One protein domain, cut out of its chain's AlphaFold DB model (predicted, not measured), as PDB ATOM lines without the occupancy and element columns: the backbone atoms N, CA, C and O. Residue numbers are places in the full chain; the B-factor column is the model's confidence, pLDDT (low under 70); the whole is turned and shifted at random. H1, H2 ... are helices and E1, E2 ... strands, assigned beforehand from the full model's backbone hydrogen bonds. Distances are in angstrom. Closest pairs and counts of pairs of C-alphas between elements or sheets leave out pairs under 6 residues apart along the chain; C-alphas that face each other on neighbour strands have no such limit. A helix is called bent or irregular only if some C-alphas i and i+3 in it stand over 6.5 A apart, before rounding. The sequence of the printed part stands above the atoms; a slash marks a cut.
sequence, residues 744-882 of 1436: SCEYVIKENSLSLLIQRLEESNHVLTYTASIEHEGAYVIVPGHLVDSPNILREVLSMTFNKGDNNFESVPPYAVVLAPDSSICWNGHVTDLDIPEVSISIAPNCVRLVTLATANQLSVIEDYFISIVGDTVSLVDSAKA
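This is residues 744 to 882 of the 1436 residues of the protein "MAP kinase kinase kinase win1" of Schizosaccharomyces pombe (strain 972 / ATCC 24843) (UniProt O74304). A strongly twisted sheet of seven strands forms the middle of a compact body, with H1 and H3 over one face and H2 over the other. The inner strands E4 and E6 lie nearest the mean of the C-alphas, the short strand E5 is at one edge and E7 at the other. The printed part has 139 residues, with three named helices and seven named strands in the order E1 H1 E2 E3 H2 E4 E5 E6 H3 E7, of mixed class. The mixed sheet runs E5 E2 E3 E4 E6 E1 E7, with E5 and E2 parallel and the other neighbours antiparallel. The radius of gyration of the C-alphas is 13.8 A and the spans are 40 by 30 by 26 A.

E1, residues 744 to 749, begins at C-alpha 744 (-23.983, 8.388, 51.365) and is 16.3 A long. H1 is residues 754 to 763, 14.2 A. E2 is residues 766 to 770 and E3 residues 780 to 784. H2 is residues 791 to 799, 12.1 A. E4, residues 815 to 820, is 16.5 A long; E5 is residues 831 to 833. E6, residues 847 to 852, is 16.5 A long. H3, residues 859 to 873, is 19.4 A long and irregular, with C-alphas 869 and 872 9.4 A apart. E7, residues 874 to 881, is 17.0 A long, bends by 58 degrees at residue 877 and ends at C-alpha 881 (-24.350, 6.926, 56.225).

In the sheet, E4 and E6 are antiparallel at 162 degrees, with N 818 and O 849 2.8 A apart. E6 and E1 are antiparallel, with N 747 and O 848 at 2.8 A, and E1 and E7 too, with N 746 and O 878 at 2.8 A. E3 and E4 are antiparallel, with N 782 and O 817 at 2.8 A. E2 and E3 form a hairpin, with N 769 and O 781 at 2.8 A. E5 and E2 are parallel at 40 degrees, with N 832 and O 768 at 2.9 A. Helices on both faces make three layers. H3 is on the sheet at a height of 8.5 A and runs along the strands, at 12 degrees to E1 on the local plane. E6, H3 and E7 form a split strand-helix-strand unit, its two strands running the same way with E1 between them; the crossover is right-handed. H3 touches H1 with residues 869 to 873 alone, at a steep tilt of 64 degrees, opposite ways; the closest C-alphas, of Leu 757 and Thr 873, are 5.8 A apart. H2 is on the opposite face from H3; its closest C-alpha to E6 is that of Val 797, 5.2 A from Thr 852's. Each O i to N i+4 pair is within hydrogen-bond range in H1 and H2, and 9 of 11 in H3.

The C-alphas farthest apart, of Asn 752 and Asp 806, are 40.5 A apart. The printed part has no cut. The links H2 to E4 and E5 to E6 are long. The mean pLDDT of the printed part is 82.9, and residues 804 to 811 and 837 to 840 are under 70.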
ATOM      1  N   SER A 744     -25.368   7.977  51.601       86.05
ATOM      2  CA  SER A 744     -23.983   8.388  51.365       86.05
ATOM      3  C   SER A 744     -22.960   7.388  51.913       86.05
ATOM      4  O   SER A 744     -23.241   6.704  52.897       86.05
ATOM      5  N   CYS A 745     -21.769   7.358  51.314       86.63
ATOM      6  CA  CYS A 745     -20.598   6.597  51.774       86.63
ATOM      7  C   CYS A 745     -19.477   7.571  52.169       86.63
ATOM      8  O   CYS A 745     -19.361   8.645  51.576       86.63
ATOM      9  N   GLU A 746     -18.630   7.218  53.136       88.42
ATOM     10  CA  GLU A 746     -17.514   8.058  53.592       88.42
ATOM     11  C   GLU A 746     -16.175   7.317  53.542       88.42
ATOM     12  O   GLU A 746     -16.047   6.189  54.023       88.42
ATOM     13  N   TYR A 747     -15.172   7.992  52.987       90.59
ATOM     14  CA  TYR A 747     -13.814   7.508  52.767       90.59
ATOM     15  C   TYR A 747     -12.812   8.491  53.385       90.59
ATOM     16  O   TYR A 747     -13.062   9.695  53.413       90.59
ATOM     17  N   VAL A 748     -11.656   7.996  53.819       90.07
ATOM     18  CA  VAL A 748     -10.471   8.804  54.155       90.07
ATOM     19  C   VAL A 748      -9.489   8.760  52.988       90.07
ATOM     20  O   VAL A 748      -9.311   7.715  52.361       90.07
ATOM     21  N   ILE A 749      -8.849   9.889  52.696       90.12
ATOM     22  CA  ILE A 749      -7.806  10.008  51.672       90.12
ATOM     23  C   ILE A 749      -6.501   9.451  52.252       90.12
ATOM     24  O   ILE A 749      -6.107   9.816  53.362       90.12
ATOM     25  N   LYS A 750      -5.813   8.561  51.532       88.66
ATOM     26  CA  LYS A 750      -4.539   8.008  52.017       88.66
ATOM     27  C   LYS A 750      -3.434   9.070  52.001       88.66
ATOM     28  O   LYS A 750      -3.469  10.022  51.219       88.66
ATOM     29  N   GLU A 751      -2.439   8.900  52.871       83.33
ATOM     30  CA  GLU A 751      -1.305   9.824  52.981       83.33
ATOM     31  C   GLU A 751      -0.628  10.048  51.619       83.33
ATOM     32  O   GLU A 751      -0.316   9.104  50.896       83.33
ATOM     33  N   ASN A 752      -0.390  11.317  51.275       83.52
ATOM     34  CA  ASN A 752       0.173  11.769  49.994       83.52
ATOM     35  C   ASN A 752      -0.659  11.442  48.730       83.52
ATOM     36  O   ASN A 752      -0.229  11.781  47.631       83.52
ATOM     37  N   SER A 753      -1.852  10.846  48.845       89.00
ATOM     38  CA  SER A 753      -2.683  10.472  47.687       89.00
ATOM     39  C   SER A 753      -3.607  11.581  47.163       89.00
ATOM     40  O   SER A 753      -4.206  11.401  46.107       89.00
ATOM     41  N   LEU A 754      -3.716  12.731  47.844       88.24
ATOM     42  CA  LEU A 754      -4.636  13.823  47.474       88.24
ATOM     43  C   LEU A 754      -4.427  14.351  46.042       88.24
ATOM     44  O   LEU A 754      -5.399  14.562  45.323       88.24
ATOM     45  N   SER A 755      -3.181  14.553  45.606       88.23
ATOM     46  CA  SER A 755      -2.894  15.036  44.246       88.23
ATOM     47  C   SER A 755      -3.286  14.016  43.174       88.23
ATOM     48  O   SER A 755      -3.809  14.399  42.130       88.23
ATOM     49  N   LEU A 756      -3.100  12.722  43.454       89.87
ATOM     50  CA  LEU A 756      -3.520  11.642  42.563       89.87
ATOM     51  C   LEU A 756      -5.050  11.493  42.544       89.87
ATOM     52  O   LEU A 756      -5.616  11.312  41.475       89.87
ATOM     53  N   LEU A 757      -5.727  11.640  43.689       90.87
ATOM     54  CA  LEU A 757      -7.193  11.678  43.785       90.87
ATOM     55  C   LEU A 757      -7.784  12.795  42.910       90.87
ATOM     56  O   LEU A 757      -8.711  12.541  42.144       90.87
ATOM     57  N   ILE A 758      -7.232  14.011  42.988       91.27
ATOM     58  CA  ILE A 758      -7.660  15.134  42.141       91.27
ATOM     59  C   ILE A 758      -7.425  14.821  40.661       91.27
ATOM     60  O   ILE A 758      -8.365  14.919  39.876       91.27
ATOM     61  N   GLN A 759      -6.228  14.350  40.290       89.83
ATOM     62  CA  GLN A 759      -5.931  13.958  38.910       89.83
ATOM     63  C   GLN A 759      -6.909  12.889  38.387       89.83
ATOM     64  O   GLN A 759      -7.372  13.001  37.258       89.83
ATOM     65  N   ARG A 760      -7.272  11.880  39.194       91.21
ATOM     66  CA  ARG A 760      -8.247  10.850  38.794       91.21
ATOM     67  C   ARG A 760      -9.640  11.415  38.540       91.21
ATOM     68  O   ARG A 760     -10.276  10.991  37.584       91.21
ATOM     69  N   LEU A 761     -10.093  12.366  39.359       91.94
ATOM     70  CA  LEU A 761     -11.391  13.025  39.182       91.94
ATOM     71  C   LEU A 761     -11.405  13.936  37.938       91.94
ATOM     72  O   LEU A 761     -12.406  13.979  37.223       91.94
ATOM     73  N   GLU A 762     -10.292  14.610  37.636       90.17
ATOM     74  CA  GLU A 762     -10.118  15.357  36.382       90.17
ATOM     75  C   GLU A 762     -10.104  14.415  35.158       90.17
ATOM     76  O   GLU A 762     -10.829  14.649  34.190       90.17
ATOM     77  N   GLU A 763      -9.350  13.309  35.217       88.96
ATOM     78  CA  GLU A 763      -9.280  12.276  34.167       88.96
ATOM     79  C   GLU A 763     -10.642  11.619  33.877       88.96
ATOM     80  O   GLU A 763     -10.920  11.264  32.730       88.96
ATOM     81  N   SER A 764     -11.513  11.477  34.883       88.72
ATOM     82  CA  SER A 764     -12.860  10.906  34.739       88.72
ATOM     83  C   SER A 764     -13.950  11.916  34.354       88.72
ATOM     84  O   SER A 764     -15.135  11.574  34.396       88.72
ATOM     85  N   ASN A 765     -13.575  13.132  33.937       89.81
ATOM     86  CA  ASN A 765     -14.496  14.206  33.548       89.81
ATOM     87  C   ASN A 765     -15.493  14.579  34.665       89.81
ATOM     88  O   ASN A 765     -16.688  14.781  34.419       89.81
ATOM     89  N   HIS A 766     -15.011  14.668  35.907       92.91
ATOM     90  CA  HIS A 766     -15.729  15.372  36.967       92.91
ATOM     91  C   HIS A 766     -15.450  16.877  36.893       92.91
ATOM     92  O   HIS A 766     -14.481  17.337  36.292       92.91
ATOM     93  N   VAL A 767     -16.342  17.650  37.502       90.97
ATOM     94  CA  VAL A 767     -16.388  19.111  37.454       90.97
ATOM     95  C   VAL A 767     -16.486  19.628  38.883       90.97
ATOM     96  O   VAL A 767     -17.285  19.123  39.671       90.97
ATOM     97  N   LEU A 768     -15.667  20.620  39.228       91.57
ATOM     98  CA  LEU A 768     -15.737  21.288  40.524       91.57
ATOM     99  C   LEU A 768     -16.938  22.237  40.522       91.57
ATOM    100  O   LEU A 768     -17.038  23.108  39.662       91.57
ATOM    101  N   THR A 769     -17.845  22.085  41.477       88.90
ATOM    102  CA  THR A 769     -19.064  22.885  41.583       88.90
ATOM    103  C   THR A 769     -19.051  23.705  42.865       88.90
ATOM    104  O   THR A 769     -18.977  23.156  43.962       88.90
ATOM    105  N   TYR A 770     -19.132  25.027  42.730       87.43
ATOM    106  CA  TYR A 770     -19.215  25.961  43.844       87.43
ATOM    107  C   TYR A 770     -20.680  26.148  44.260       87.43
ATOM    108  O   TYR A 770     -21.519  26.557  43.459       87.43
ATOM    109  N   THR A 771     -20.993  25.831  45.515       82.30
ATOM    110  CA  THR A 771     -22.361  25.777  46.064       82.30
ATOM    111  C   THR A 771     -22.724  26.953  46.973       82.30
ATOM    112  O   THR A 771     -23.812  26.970  47.557       82.30
ATOM    113  N   ALA A 772     -21.806  27.917  47.117       77.97
ATOM    114  CA  ALA A 772     -21.906  29.105  47.970       77.97
ATOM    115  C   ALA A 772     -22.320  28.823  49.431       77.97
ATOM    116  O   ALA A 772     -22.872  29.691  50.107       77.97
ATOM    117  N   SER A 773     -22.076  27.605  49.925       78.33
ATOM    118  CA  SER A 773     -22.601  27.143  51.215       78.33
ATOM    119  C   SER A 773     -21.716  26.087  51.876       78.33
ATOM    120  O   SER A 773     -21.332  26.261  53.032       78.33
ATOM    121  N   ILE A 774     -21.339  25.029  51.153       80.13
ATOM    122  CA  ILE A 774     -20.507  23.931  51.681       80.13
ATOM    123  C   ILE A 774     -19.031  24.359  51.801       80.13
ATOM    124  O   ILE A 774     -18.317  23.933  52.712       80.13
ATOM    125  N   GLU A 775     -18.593  25.293  50.959       80.81
ATOM    126  CA  GLU A 775     -17.211  25.782  50.883       80.81
ATOM    127  C   GLU A 775     -16.817  26.598  52.121       80.81
ATOM    128  O   GLU A 775     -15.644  26.665  52.488       80.81
ATOM    129  N   HIS A 776     -17.805  27.149  52.835       78.66
ATOM    130  CA  HIS A 776     -17.606  27.804  54.127       78.66
ATOM    131  C   HIS A 776     -17.264  26.825  55.267       78.66
ATOM    132  O   HIS A 776     -16.680  27.257  56.261       78.66
ATOM    133  N   GLU A 777     -17.558  25.523  55.131       74.64
ATOM    134  CA  GLU A 777     -17.057  24.470  56.037       74.64
ATOM    135  C   GLU A 777     -15.686  23.905  55.585       74.64
ATOM    136  O   GLU A 777     -15.150  23.008  56.233       74.64
ATOM    137  N   GLY A 778     -15.083  24.441  54.512       80.65
ATOM    138  CA  GLY A 778     -13.785  23.998  53.982       80.65
ATOM    139  C   GLY A 778     -13.851  22.760  53.080       80.65
ATOM    140  O   GLY A 778     -12.822  22.131  52.833       80.65
ATOM    141  N   ALA A 779     -15.043  22.402  52.597       87.41
ATOM    142  CA  ALA A 779     -15.262  21.273  51.701       87.41
ATOM    143  C   ALA A 779     -15.648  21.734  50.285       87.41
ATOM    144  O   ALA A 779     -16.362  22.714  50.105       87.41
ATOM    145  N   TYR A 780     -15.195  20.994  49.279       89.45
ATOM    146  CA  TYR A 780     -15.451  21.228  47.861       89.45
ATOM    147  C   TYR A 780     -16.467  20.210  47.338       89.45
ATOM    148  O   TYR A 780     -16.387  19.033  47.692       89.45
ATOM    149  N   VAL A 781     -17.390  20.624  46.470       89.57
ATOM    150  CA  VAL A 781     -18.315  19.701  45.797       89.57
ATOM    151  C   VAL A 781     -17.816  19.420  44.384       89.57
ATOM    152  O   VAL A 781     -17.551  20.336  43.617       89.57
ATOM    153  N   ILE A 782     -17.677  18.149  44.032       91.59
ATOM    154  CA  ILE A 782     -17.219  17.678  42.723       91.59
ATOM    155  C   ILE A 782     -18.306  16.761  42.151       91.59
ATOM    156  O   ILE A 782     -18.740  15.814  42.808       91.59
ATOM    157  N   VAL A 783     -18.778  17.037  40.936       90.48
ATOM    158  CA  VAL A 783     -19.899  16.320  40.302       90.48
ATOM    159  C   VAL A 783     -19.459  15.655  38.994       90.48
ATOM    160  O   VAL A 783     -18.595  16.194  38.305       90.48
ATOM    161  N   PRO A 784     -20.025  14.500  38.600       89.12
ATOM    162  CA  PRO A 784     -19.823  13.953  37.260       89.12
ATOM    163  C   PRO A 784     -20.265  14.954  36.183       89.12
ATOM    164  O   PRO A 784     -21.375  15.483  36.257       89.12
ATOM    165  N   GLY A 785     -19.444  15.184  35.153       86.03
ATOM    166  CA  GLY A 785     -19.696  16.222  34.143       86.03
ATOM    167  C   GLY A 785     -21.035  16.093  33.406       86.03
ATOM    168  O   GLY A 785     -21.627  17.096  33.029       86.03
ATOM    169  N   HIS A 786     -21.573  14.876  33.280       84.48
ATOM    170  CA  HIS A 786     -22.877  14.623  32.656       84.48
ATOM    171  C   HIS A 786     -24.092  15.061  33.505       84.48
ATOM    172  O   HIS A 786     -25.213  15.035  33.006       84.48
ATOM    173  N   LEU A 787     -23.898  15.443  34.775       83.28
ATOM    174  CA  LEU A 787     -24.956  15.978  35.646       83.28
ATOM    175  C   LEU A 787     -24.944  17.512  35.739       83.28
ATOM    176  O   LEU A 787     -25.873  18.085  36.305       83.28
ATOM    177  N   VAL A 788     -23.928  18.181  35.181       82.88
ATOM    178  CA  VAL A 788     -23.759  19.645  35.253       82.88
ATOM    179  C   VAL A 788     -24.935  20.382  34.606       82.88
ATOM    180  O   VAL A 788     -25.482  21.304  35.207       82.88
ATOM    181  N   ASP A 789     -25.405  19.901  33.452       81.25
ATOM    182  CA  ASP A 789     -26.584  20.433  32.750       81.25
ATOM    183  C   ASP A 789     -27.918  20.118  33.469       81.25
ATOM    184  O   ASP A 789     -28.990  20.526  33.023       81.25
ATOM    185  N   SER A 790     -27.878  19.391  34.594       82.74
ATOM    186  CA  SER A 790     -29.040  18.974  35.394       82.74
ATOM    187  C   SER A 790     -28.996  19.527  36.832       82.74
ATOM    188  O   SER A 790     -29.073  18.762  37.801       82.74
ATOM    189  N   PRO A 791     -28.947  20.864  37.023       79.79
ATOM    190  CA  PRO A 791     -28.763  21.498  38.334       79.79
ATOM    191  C   PRO A 791     -29.861  21.147  39.351       79.79
ATOM    192  O   PRO A 791     -29.619  21.151  40.556       79.79
ATOM    193  N   ASN A 792     -31.066  20.804  38.889       79.59
ATOM    194  CA  ASN A 792     -32.156  20.369  39.765       79.59
ATOM    195  C   ASN A 792     -31.884  18.990  40.387       79.59
ATOM    196  O   ASN A 792     -32.120  18.819  41.578       79.59
ATOM    197  N   ILE A 793     -31.310  18.049  39.624       80.94
ATOM    198  CA  ILE A 793     -30.922  16.724  40.133       80.94
ATOM    199  C   ILE A 793     -29.775  16.874  41.141       80.94
ATOM    200  O   ILE A 793     -29.799  16.244  42.192       80.94
ATOM    201  N   LEU A 794     -28.802  17.754  40.880       81.31
ATOM    202  CA  LEU A 794     -27.694  18.010  41.810       81.31
ATOM    203  C   LEU A 794     -28.156  18.651  43.132       81.31
ATOM    204  O   LEU A 794     -27.713  18.234  44.204       81.31
ATOM    205  N   ARG A 795     -29.098  19.607  43.080       81.34
ATOM    206  CA  ARG A 795     -29.775  20.134  44.281       81.34
ATOM    207  C   ARG A 795     -30.508  19.038  45.043       81.34
ATOM    208  O   ARG A 795     -30.459  19.023  46.273       81.34
ATOM    209  N   GLU A 796     -31.177  18.131  44.336       78.35
ATOM    210  CA  GLU A 796     -31.870  17.003  44.950       78.35
ATOM    211  C   GLU A 796     -30.871  16.069  45.647       78.35
ATOM    212  O   GLU A 796     -30.960  15.925  46.862       78.35
ATOM    213  N   VAL A 797     -29.854  15.550  44.939       82.36
ATOM    214  CA  VAL A 797     -28.760  14.712  45.485       82.36
ATOM    215  C   VAL A 797     -28.229  15.281  46.803       82.36
ATOM    216  O   VAL A 797     -28.188  14.579  47.814       82.36
ATOM    217  N   LEU A 798     -27.837  16.558  46.806       82.35
ATOM    218  CA  LEU A 798     -27.164  17.177  47.948       82.35
ATOM    219  C   LEU A 798     -28.124  17.525  49.092       82.35
ATOM    220  O   LEU A 798     -27.730  17.411  50.251       82.35
ATOM    221  N   SER A 799     -29.381  17.882  48.811       77.89
ATOM    222  CA  SER A 799     -30.392  18.171  49.845       77.89
ATOM    223  C   SER A 799     -31.179  16.940  50.327       77.89
ATOM    224  O   SER A 799     -31.937  17.042  51.302       77.89
ATOM    225  N   MET A 800     -30.992  15.776  49.690       77.23
ATOM    226  CA  MET A 800     -31.761  14.569  49.977       77.23
ATOM    227  C   MET A 800     -31.462  13.997  51.366       77.23
ATOM    228  O   MET A 800     -30.309  13.804  51.770       77.23
ATOM    229  N   THR A 801     -32.541  13.677  52.087       73.70
ATOM    230  CA  THR A 801     -32.504  13.080  53.431       73.70
ATOM    231  C   THR A 801     -33.194  11.726  53.540       73.70
ATOM    232  O   THR A 801     -33.087  11.102  54.591       73.70
ATOM    233  N   PHE A 802     -33.963  11.324  52.525       78.27
ATOM    234  CA  PHE A 802     -34.816  10.137  52.543       78.27
ATOM    235  C   PHE A 802     -35.048   9.642  51.119       78.27
ATOM    236  O   PHE A 802     -35.424  10.437  50.268       78.27
ATOM    237  N   ASN A 803     -34.905   8.348  50.862       75.61
ATOM    238  CA  ASN A 803     -35.158   7.772  49.547       75.61
ATOM    239  C   ASN A 803     -36.213   6.664  49.630       75.61
ATOM    240  O   ASN A 803     -36.046   5.733  50.414       75.61
ATOM    241  N   LYS A 804     -37.278   6.764  48.822       68.82
ATOM    242  CA  LYS A 804     -38.388   5.795  48.773       68.82
ATOM    243  C   LYS A 804     -38.023   4.486  48.050       68.82
ATOM    244  O   LYS A 804     -38.625   3.461  48.337       68.82
ATOM    245  N   GLY A 805     -37.023   4.504  47.165       66.75
ATOM    246  CA  GLY A 805     -36.536   3.316  46.451       66.75
ATOM    247  C   GLY A 805     -37.157   3.051  45.077       66.75
ATOM    248  O   GLY A 805     -36.562   2.299  44.314       66.75
ATOM    249  N   ASP A 806     -38.259   3.720  44.718       61.30
ATOM    250  CA  ASP A 806     -38.937   3.608  43.407       61.30
ATOM    251  C   ASP A 806     -38.040   3.960  42.194       61.30
ATOM    252  O   ASP A 806     -38.383   3.673  41.047       61.30
ATOM    253  N   ASN A 807     -36.895   4.612  42.428       60.58
ATOM    254  CA  ASN A 807     -35.982   5.075  41.389       60.58
ATOM    255  C   ASN A 807     -35.192   3.907  40.760       60.58
ATOM    256  O   ASN A 807     -34.027   3.660  41.090       60.58
ATOM    257  N   ASN A 808     -35.823   3.213  39.813       58.72
ATOM    258  CA  ASN A 808     -35.183   2.248  38.920       58.72
ATOM    259  C   ASN A 808     -34.306   2.969  37.876       58.72
ATOM    260  O   ASN A 808     -34.720   3.207  36.742       58.72
ATOM    261  N   PHE A 809     -33.082   3.330  38.265       62.21
ATOM    262  CA  PHE A 809     -32.075   3.865  37.346       62.21
ATOM    263  C   PHE A 809     -31.538   2.755  36.419       62.21
ATOM    264  O   PHE A 809     -30.985   1.766  36.896       62.21
ATOM    265  N   GLU A 810     -31.638   2.934  35.096       59.77
ATOM    266  CA  GLU A 810     -31.015   2.036  34.097       59.77
ATOM    267  C   GLU A 810     -29.473   2.122  34.079       59.77
ATOM    268  O   GLU A 810     -28.796   1.297  33.466       59.77
ATOM    269  N   SER A 811     -28.910   3.137  34.735       69.03
ATOM    270  CA  SER A 811     -27.482   3.458  34.792       69.03
ATOM    271  C   SER A 811     -27.050   3.776  36.234       69.03
ATOM    272  O   SER A 811     -27.812   3.581  37.181       69.03
ATOM    273  N   VAL A 812     -25.806   4.234  36.432       75.15
ATOM    274  CA  VAL A 812     -25.309   4.635  37.762       75.15
ATOM    275  C   VAL A 812     -26.205   5.754  38.328       75.15
ATOM    276  O   VAL A 812     -26.341   6.788  37.670       75.15
ATOM    277  N   PRO A 813     -26.798   5.599  39.530       80.14
ATOM    278  CA  PRO A 813     -27.642   6.632  40.125       80.14
ATOM    279  C   PRO A 813     -26.895   7.968  40.302       80.14
ATOM    280  O   PRO A 813     -25.706   7.952  40.639       80.14
ATOM    281  N   PRO A 814     -27.570   9.127  40.155       84.80
ATOM    282  CA  PRO A 814     -26.946  10.434  40.322       84.80
ATOM    283  C   PRO A 814     -26.229  10.577  41.666       84.80
ATOM    284  O   PRO A 814     -26.760  10.195  42.719       84.80
ATOM    285  N   TYR A 815     -25.020  11.139  41.629       89.17
ATOM    286  CA  TYR A 815     -24.186  11.336  42.808       89.17
ATOM    287  C   TYR A 815     -23.356  12.622  42.741       89.17
ATOM    288  O   TYR A 815     -23.102  13.171  41.670       89.17
ATOM    289  N   ALA A 816     -22.909  13.076  43.910       89.82
ATOM    290  CA  ALA A 816     -21.969  14.173  44.099       89.82
ATOM    291  C   ALA A 816     -20.893  13.762  45.117       89.82
ATOM    292  O   ALA A 816     -21.147  12.976  46.032       89.82
ATOM    293  N   VAL A 817     -19.682  14.287  44.952       91.32
ATOM    294  CA  VAL A 817     -18.501  13.976  45.762       91.32
ATOM    295  C   VAL A 817     -18.161  15.207  46.598       91.32
ATOM    296  O   VAL A 817     -17.750  16.227  46.060       91.32
ATOM    297  N   VAL A 818     -18.338  15.132  47.916       90.05
ATOM    298  CA  VAL A 818     -17.980  16.206  48.852       90.05
ATOM    299  C   VAL A 818     -16.598  15.904  49.429       90.05
ATOM    300  O   VAL A 818     -16.427  14.936  50.167       90.05
ATOM    301  N   LEU A 819     -15.605  16.710  49.068       91.75
ATOM    302  CA  LEU A 819     -14.188  16.532  49.382       91.75
ATOM    303  C   LEU A 819     -13.734  17.564  50.423       91.75
ATOM    304  O   LEU A 819     -13.761  18.758  50.145       91.75
ATOM    305  N   ALA A 820     -13.257  17.119  51.584       90.83
ATOM    306  CA  ALA A 820     -12.673  17.973  52.621       90.83
ATOM    307  C   ALA A 820     -11.177  17.644  52.791       90.83
ATOM    308  O   ALA A 820     -10.835  16.724  53.537       90.83
ATOM    309  N   PRO A 821     -10.273  18.332  52.069       87.64
ATOM    310  CA  PRO A 821      -8.849  18.018  52.058       87.64
ATOM    311  C   PRO A 821      -8.091  18.724  53.195       87.64
ATOM    312  O   PRO A 821      -8.418  19.848  53.570       87.64
ATOM    313  N   ASP A 822      -7.018  18.105  53.697       85.61
ATOM    314  CA  ASP A 822      -6.134  18.714  54.715       85.61
ATOM    315  C   ASP A 822      -5.255  19.859  54.171       85.61
ATOM    316  O   ASP A 822      -4.624  20.593  54.935       85.61
ATOM    317  N   SER A 823      -5.185  20.018  52.849       83.60
ATOM    318  CA  SER A 823      -4.410  21.057  52.175       83.60
ATOM    319  C   SER A 823      -5.129  21.574  50.928       83.60
ATOM    320  O   SER A 823      -6.002  20.914  50.366       83.60
ATOM    321  N   SER A 824      -4.768  22.783  50.494       82.63
ATOM    322  CA  SER A 824      -5.334  23.418  49.301       82.63
ATOM    323  C   SER A 824      -5.127  22.556  48.052       82.63
ATOM    324  O   SER A 824      -3.986  22.274  47.676       82.63
ATOM    325  N   ILE A 825      -6.221  22.202  47.381       87.07
ATOM    326  CA  ILE A 825      -6.194  21.499  46.096       87.07
ATOM    327  C   ILE A 825      -5.840  22.455  44.951       87.07
ATOM    328  O   ILE A 825      -6.166  23.642  44.989       87.07
ATOM    329  N   CYS A 826      -5.190  21.928  43.915       86.22
ATOM    330  CA  CYS A 826      -5.004  22.612  42.640       86.22
ATOM    331  C   CYS A 826      -5.888  21.902  41.612       86.22
ATOM    332  O   CYS A 826      -5.610  20.754  41.282       86.22
ATOM    333  N   TRP A 827      -6.965  22.564  41.186       88.48
ATOM    334  CA  TRP A 827      -7.926  22.037  40.218       88.48
ATOM    335  C   TRP A 827      -7.714  22.709  38.859       88.48
ATOM    336  O   TRP A 827      -7.765  23.935  38.753       88.48
ATOM    337  N   ASN A 828      -7.464  21.895  37.840       85.23
ATOM    338  CA  ASN A 828      -7.246  22.266  36.440       85.23
ATOM    339  C   ASN A 828      -8.441  21.876  35.553       85.23
ATOM    340  O   ASN A 828      -8.505  22.292  34.395       85.23
ATOM    341  N   GLY A 829      -9.364  21.062  36.077       82.58
ATOM    342  CA  GLY A 829     -10.601  20.676  35.404       82.58
ATOM    343  C   GLY A 829     -11.614  21.820  35.270       82.58
ATOM    344  O   GLY A 829     -11.397  22.953  35.704       82.58
ATOM    345  N   HIS A 830     -12.775  21.512  34.689       88.12
ATOM    346  CA  HIS A 830     -13.869  22.477  34.552       88.12
ATOM    347  C   HIS A 830     -14.428  22.895  35.927       88.12
ATOM    348  O   HIS A 830     -14.399  22.109  36.880       88.12
ATOM    349  N   VAL A 831     -14.966  24.115  36.017       88.49
ATOM    350  CA  VAL A 831     -15.590  24.676  37.228       88.49
ATOM    351  C   VAL A 831     -16.976  25.232  36.886       88.49
ATOM    352  O   VAL A 831     -17.150  25.819  35.818       88.49
ATOM    353  N   THR A 832     -17.961  25.049  37.765       88.16
ATOM    354  CA  THR A 832     -19.324  25.597  37.635       88.16
ATOM    355  C   THR A 832     -19.860  26.147  38.952       88.16
ATOM    356  O   THR A 832     -19.451  25.710  40.021       88.16
ATOM    357  N   ASP A 833     -20.823  27.064  38.877       85.53
ATOM    358  CA  ASP A 833     -21.574  27.554  40.036       85.53
ATOM    359  C   ASP A 833     -22.954  26.876  40.102       85.53
ATOM    360  O   ASP A 833     -23.609  26.674  39.076       85.53
ATOM    361  N   LEU A 834     -23.416  26.535  41.306       81.34
ATOM    362  CA  LEU A 834     -24.736  25.950  41.549       81.34
ATOM    363  C   LEU A 834     -25.316  26.469  42.868       81.34
ATOM    364  O   LEU A 834     -24.970  25.970  43.932       81.34
ATOM    365  N   ASP A 835     -26.265  27.404  42.815       77.40
ATOM    366  CA  ASP A 835     -26.985  27.835  44.021       77.40
ATOM    367  C   ASP A 835     -27.780  26.664  44.637       77.40
ATOM    368  O   ASP A 835     -28.684  26.116  43.989       77.40
ATOM    369  N   ILE A 836     -27.479  26.313  45.894       73.76
ATOM    370  CA  ILE A 836     -28.184  25.305  46.709       73.76
ATOM    371  C   ILE A 836     -28.631  25.957  48.036       73.76
ATOM    372  O   ILE A 836     -27.856  26.709  48.625       73.76
ATOM    373  N   PRO A 837     -29.850  25.693  48.553       67.33
ATOM    374  CA  PRO A 837     -30.220  26.092  49.916       67.33
ATOM    375  C   PRO A 837     -29.312  25.434  50.973       67.33
ATOM    376  O   PRO A 837     -28.917  24.287  50.801       67.33
ATOM    377  N   GLU A 838     -29.034  26.124  52.088       67.85
ATOM    378  CA  GLU A 838     -28.062  25.725  53.130       67.85
ATOM    379  C   GLU A 838     -28.128  24.235  53.557       67.85
ATOM    380  O   GLU A 838     -28.905  23.844  54.440       67.85
ATOM    381  N   VAL A 839     -27.251  23.388  52.997       67.84
ATOM    382  CA  VAL A 839     -27.136  21.979  53.401       67.84
ATOM    383  C   VAL A 839     -26.012  21.798  54.421       67.84
ATOM    384  O   VAL A 839     -24.834  21.923  54.116       67.84
ATOM    385  N   SER A 840     -26.364  21.411  55.650       67.10
ATOM    386  CA  SER A 840     -25.393  21.170  56.729       67.10
ATOM    387  C   SER A 840     -24.672  19.808  56.605       67.10
ATOM    388  O   SER A 840     -24.918  18.905  57.424       67.10
ATOM    389  N   ILE A 841     -23.819  19.647  55.584       70.90
ATOM    390  CA  ILE A 841     -23.032  18.432  55.269       70.90
ATOM    391  C   ILE A 841     -21.710  18.398  56.061       70.90
ATOM    392  O   ILE A 841     -20.622  18.342  55.504       70.90
ATOM    393  N   SER A 842     -21.803  18.354  57.392       75.31
ATOM    394  CA  SER A 842     -20.613  18.224  58.245       75.31
ATOM    395  C   SER A 842     -19.824  16.951  57.898       75.31
ATOM    396  O   SER A 842     -20.336  15.830  58.024       75.31
ATOM    397  N   ILE A 843     -18.588  17.147  57.450       81.16
ATOM    398  CA  ILE A 843     -17.576  16.156  57.060       81.16
ATOM    399  C   ILE A 843     -16.301  16.409  57.892       81.16
ATOM    400  O   ILE A 843     -16.158  17.473  58.493       81.16
ATOM    401  N   ALA A 844     -15.423  15.414  58.024       83.13
ATOM    402  CA  ALA A 844     -14.141  15.578  58.716       83.13
ATOM    403  C   ALA A 844     -13.031  16.001  57.729       83.13
ATOM    404  O   ALA A 844     -13.157  15.703  56.542       83.13
ATOM    405  N   PRO A 845     -11.944  16.644  58.195       83.81
ATOM    406  CA  PRO A 845     -10.740  16.829  57.389       83.81
ATOM    407  C   PRO A 845     -10.164  15.490  56.901       83.81
ATOM    408  O   PRO A 845     -10.381  14.444  57.520       83.81
ATOM    409  N   ASN A 846      -9.457  15.542  55.776       90.15
ATOM    410  CA  ASN A 846      -8.934  14.414  55.006       90.15
ATOM    411  C   ASN A 846      -9.968  13.350  54.567       90.15
ATOM    412  O   ASN A 846      -9.602  12.195  54.320       90.15
ATOM    413  N   CYS A 847     -11.250  13.714  54.450       90.47
ATOM    414  CA  CYS A 847     -12.320  12.799  54.044       90.47
ATOM    415  C   CYS A 847     -12.967  13.163  52.704       90.47
ATOM    416  O   CYS A 847     -13.035  14.320  52.287       90.47
ATOM    417  N   VAL A 848     -13.542  12.139  52.075       90.02
ATOM    418  CA  VAL A 848     -14.419  12.233  50.907       90.02
ATOM    419  C   VAL A 848     -15.765  11.610  51.266       90.02
ATOM    420  O   VAL A 848     -15.807  10.486  51.769       90.02
ATOM    421  N   ARG A 849     -16.878  12.299  51.000       89.51
ATOM    422  CA  ARG A 849     -18.230  11.740  51.116       89.51
ATOM    423  C   ARG A 849     -18.897  11.680  49.749       89.51
ATOM    424  O   ARG A 849     -19.096  12.701  49.102       89.51
ATOM    425  N   LEU A 850     -19.285  10.479  49.348       89.89
ATOM    426  CA  LEU A 850     -20.081  10.214  48.156       89.89
ATOM    427  C   LEU A 850     -21.562  10.309  48.547       89.89
ATOM    428  O   LEU A 850     -21.998   9.544  49.400       89.89
ATOM    429  N   VAL A 851     -22.320  11.247  47.981       87.89
ATOM    430  CA  VAL A 851     -23.750  11.492  48.277       87.89
ATOM    431  C   VAL A 851     -24.584  11.167  47.039       87.89
ATOM    432  O   VAL A 851     -24.164  11.499  45.936       87.89
ATOM    433  N   THR A 852     -25.748  10.524  47.185       85.63
ATOM    434  CA  THR A 852     -26.512  10.001  46.035       85.63
ATOM    435  C   THR A 852     -28.035   9.946  46.248       85.63
ATOM    436  O   THR A 852     -28.530   9.994  47.376       85.63
ATOM    437  N   LEU A 853     -28.774   9.807  45.137       81.92
ATOM    438  CA  LEU A 853     -30.199   9.443  45.070       81.92
ATOM    439  C   LEU A 853     -30.452   7.917  45.046       81.92
ATOM    440  O   LEU A 853     -31.532   7.477  44.650       81.92
ATOM    441  N   ALA A 854     -29.485   7.101  45.471       76.65
ATOM    442  CA  ALA A 854     -29.647   5.665  45.715       76.65
ATOM    443  C   ALA A 854     -30.088   5.348  47.160       76.65
ATOM    444  O   ALA A 854     -29.952   6.175  48.065       76.65
ATOM    445  N   THR A 855     -30.669   4.166  47.380       75.86
ATOM    446  CA  THR A 855     -30.984   3.630  48.723       75.86
ATOM    447  C   THR A 855     -29.782   2.900  49.325       75.86
ATOM    448  O   THR A 855     -28.862   2.522  48.599       75.86
ATOM    449  N   ALA A 856     -29.808   2.603  50.630       75.38
ATOM    450  CA  ALA A 856     -28.717   1.890  51.304       75.38
ATOM    451  C   ALA A 856     -28.350   0.540  50.648       75.38
ATOM    452  O   ALA A 856     -27.186   0.146  50.651       75.38
ATOM    453  N   ASN A 857     -29.324  -0.153  50.044       73.81
ATOM    454  CA  ASN A 857     -29.103  -1.415  49.326       73.81
ATOM    455  C   ASN A 857     -28.371  -1.203  47.983       73.81
ATOM    456  O   ASN A 857     -27.613  -2.063  47.537       73.81
ATOM    457  N   GLN A 858     -28.596  -0.053  47.345       75.71
ATOM    458  CA  GLN A 858     -28.022   0.336  46.055       75.71
ATOM    459  C   GLN A 858     -26.669   1.063  46.192       75.71
ATOM    460  O   GLN A 858     -25.972   1.190  45.192       75.71
ATOM    461  N   LEU A 859     -26.263   1.506  47.394       81.14
ATOM    462  CA  LEU A 859     -24.974   2.191  47.612       81.14
ATOM    463  C   LEU A 859     -23.776   1.391  47.076       81.14
ATOM    464  O   LEU A 859     -22.887   1.980  46.467       81.14
ATOM    465  N   SER A 860     -23.806   0.057  47.207       79.68
ATOM    466  CA  SER A 860     -22.778  -0.844  46.659       79.68
ATOM    467  C   SER A 860     -22.493  -0.600  45.171       79.68
ATOM    468  O   SER A 860     -21.336  -0.552  44.779       79.68
ATOM    469  N   VAL A 861     -23.525  -0.333  44.358       81.82
ATOM    470  CA  VAL A 861     -23.407  -0.053  42.912       81.82
ATOM    471  C   VAL A 861     -22.475   1.130  42.632       81.82
ATOM    472  O   VAL A 861     -21.753   1.140  41.636       81.82
ATOM    473  N   ILE A 862     -22.512   2.141  43.500       83.10
ATOM    474  CA  ILE A 862     -21.799   3.410  43.319       83.10
ATOM    475  C   ILE A 862     -20.481   3.410  44.087       83.10
ATOM    476  O   ILE A 862     -19.539   4.055  43.649       83.10
ATOM    477  N   GLU A 863     -20.381   2.650  45.179       84.61
ATOM    478  CA  GLU A 863     -19.107   2.305  45.811       84.61
ATOM    479  C   GLU A 863     -18.201   1.561  44.812       84.61
ATOM    480  O   GLU A 863     -17.098   2.035  44.544       84.61
ATOM    481  N   ASP A 864     -18.708   0.505  44.157       85.10
ATOM    482  CA  ASP A 864     -18.021  -0.226  43.077       85.10
ATOM    483  C   ASP A 864     -17.523   0.744  41.978       85.10
ATOM    484  O   ASP A 864     -16.350   0.744  41.589       85.10
ATOM    485  N   TYR A 865     -18.418   1.614  41.489       86.75
ATOM    486  CA  TYR A 865     -18.125   2.557  40.407       86.75
ATOM    487  C   TYR A 865     -17.127   3.651  40.818       86.75
ATOM    488  O   TYR A 865     -16.187   3.937  40.076       86.75
ATOM    489  N   PHE A 866     -17.288   4.239  42.005       88.68
ATOM    490  CA  PHE A 866     -16.422   5.300  42.520       88.68
ATOM    491  C   PHE A 866     -15.019   4.771  42.830       88.68
ATOM    492  O   PHE A 866     -14.035   5.408  42.456       88.68
ATOM    493  N   ILE A 867     -14.906   3.568  43.402       87.30
ATOM    494  CA  ILE A 867     -13.621   2.883  43.591       87.30
ATOM    495  C   ILE A 867     -12.962   2.577  42.234       87.30
ATOM    496  O   ILE A 867     -11.746   2.720  42.118       87.30
ATOM    497  N   SER A 868     -13.724   2.249  41.179       88.59
ATOM    498  CA  SER A 868     -13.149   2.037  39.835       88.59
ATOM    499  C   SER A 868     -12.509   3.295  39.218       88.59
ATOM    500  O   SER A 868     -11.558   3.179  38.448       88.59
ATOM    501  N   ILE A 869     -12.984   4.489  39.593       88.28
ATOM    502  CA  ILE A 869     -12.440   5.793  39.168       88.28
ATOM    503  C   ILE A 869     -11.241   6.199  40.034       88.28
ATOM    504  O   ILE A 869     -10.186   6.595  39.541       88.28
ATOM    505  N   VAL A 870     -11.425   6.122  41.351       88.20
ATOM    506  CA  VAL A 870     -10.537   6.710  42.363       88.20
ATOM    507  C   VAL A 870      -9.374   5.779  42.738       88.20
ATOM    508  O   VAL A 870      -8.332   6.231  43.228       88.20
ATOM    509  N   GLY A 871      -9.525   4.482  42.466       86.67
ATOM    510  CA  GLY A 871      -8.524   3.456  42.714       86.67
ATOM    511  C   GLY A 871      -8.172   3.335  44.193       86.67
ATOM    512  O   GLY A 871      -9.024   3.401  45.077       86.67
ATOM    513  N   ASP A 872      -6.885   3.168  44.474       86.44
ATOM    514  CA  ASP A 872      -6.365   2.987  45.823       86.44
ATOM    515  C   ASP A 872      -6.066   4.305  46.558       86.44
ATOM    516  O   ASP A 872      -5.529   4.257  47.661       86.44
ATOM    517  N   THR A 873      -6.414   5.476  46.016       87.95
ATOM    518  CA  THR A 873      -6.102   6.777  46.652       87.95
ATOM    519  C   THR A 873      -6.898   7.055  47.933       87.95
ATOM    520  O   THR A 873      -6.502   7.896  48.745       87.95
ATOM    521  N   VAL A 874      -7.996   6.326  48.154       89.56
ATOM    522  CA  VAL A 874      -8.851   6.426  49.345       89.56
ATOM    523  C   VAL A 874      -9.000   5.075  50.050       89.56
ATOM    524  O   VAL A 874      -8.691   4.013  49.508       89.56
ATOM    525  N   SER A 875      -9.487   5.107  51.287       85.56
ATOM    526  CA  SER A 875      -9.921   3.938  52.054       85.56
ATOM    527  C   SER A 875     -11.301   4.193  52.649       85.56
ATOM    528  O   SER A 875     -11.493   5.198  53.334       85.56
ATOM    529  N   LEU A 876     -12.250   3.286  52.411       81.99
ATOM    530  CA  LEU A 876     -13.597   3.356  52.976       81.99
ATOM    531  C   LEU A 876     -13.562   3.348  54.514       81.99
ATOM    532  O   LEU A 876     -12.828   2.567  55.121       81.99
ATOM    533  N   VAL A 877     -14.384   4.196  55.133       80.20
ATOM    534  CA  VAL A 877     -14.560   4.291  56.592       80.20
ATOM    535  C   VAL A 877     -15.990   3.949  57.014       80.20
ATOM    536  O   VAL A 877     -16.178   3.311  58.049       80.20
ATOM    537  N   ASP A 878     -16.994   4.350  56.230       76.26
ATOM    538  CA  ASP A 878     -18.413   4.115  56.527       76.26
ATOM    539  C   ASP A 878     -19.172   3.854  55.214       76.26
ATOM    540  O   ASP A 878     -19.332   4.763  54.399       76.26
ATOM    541  N   SER A 879     -19.606   2.610  54.979       77.91
ATOM    542  CA  SER A 879     -20.247   2.193  53.716       77.91
ATOM    543  C   SER A 879     -21.694   2.661  53.562       77.91
ATOM    544  O   SER A 879     -22.225   2.656  52.457       77.91
ATOM    545  N   ALA A 880     -22.359   3.053  54.655       79.54
ATOM    546  CA  ALA A 880     -23.749   3.494  54.621       79.54
ATOM    547  C   ALA A 880     -24.047   4.503  55.739       79.54
ATOM    548  O   ALA A 880     -24.142   4.165  56.921       79.54
ATOM    549  N   LYS A 881     -24.229   5.764  55.343       82.33
ATOM    550  CA  LYS A 881     -24.350   6.926  56.225       82.33
ATOM    551  C   LYS A 881     -25.431   7.877  55.722       82.33
ATOM    552  O   LYS A 881     -25.613   8.055  54.521       82.33
ATOM    553  N   ALA A 882     -26.150   8.527  56.634       81.68
ATOM    554  CA  ALA A 882     -27.100   9.576  56.267       81.68
ATOM    555  C   ALA A 882     -26.359  10.886  55.959       81.68
ATOM    556  O   ALA A 882     -25.658  11.400  56.837       81.68
TER     557      ALA A 882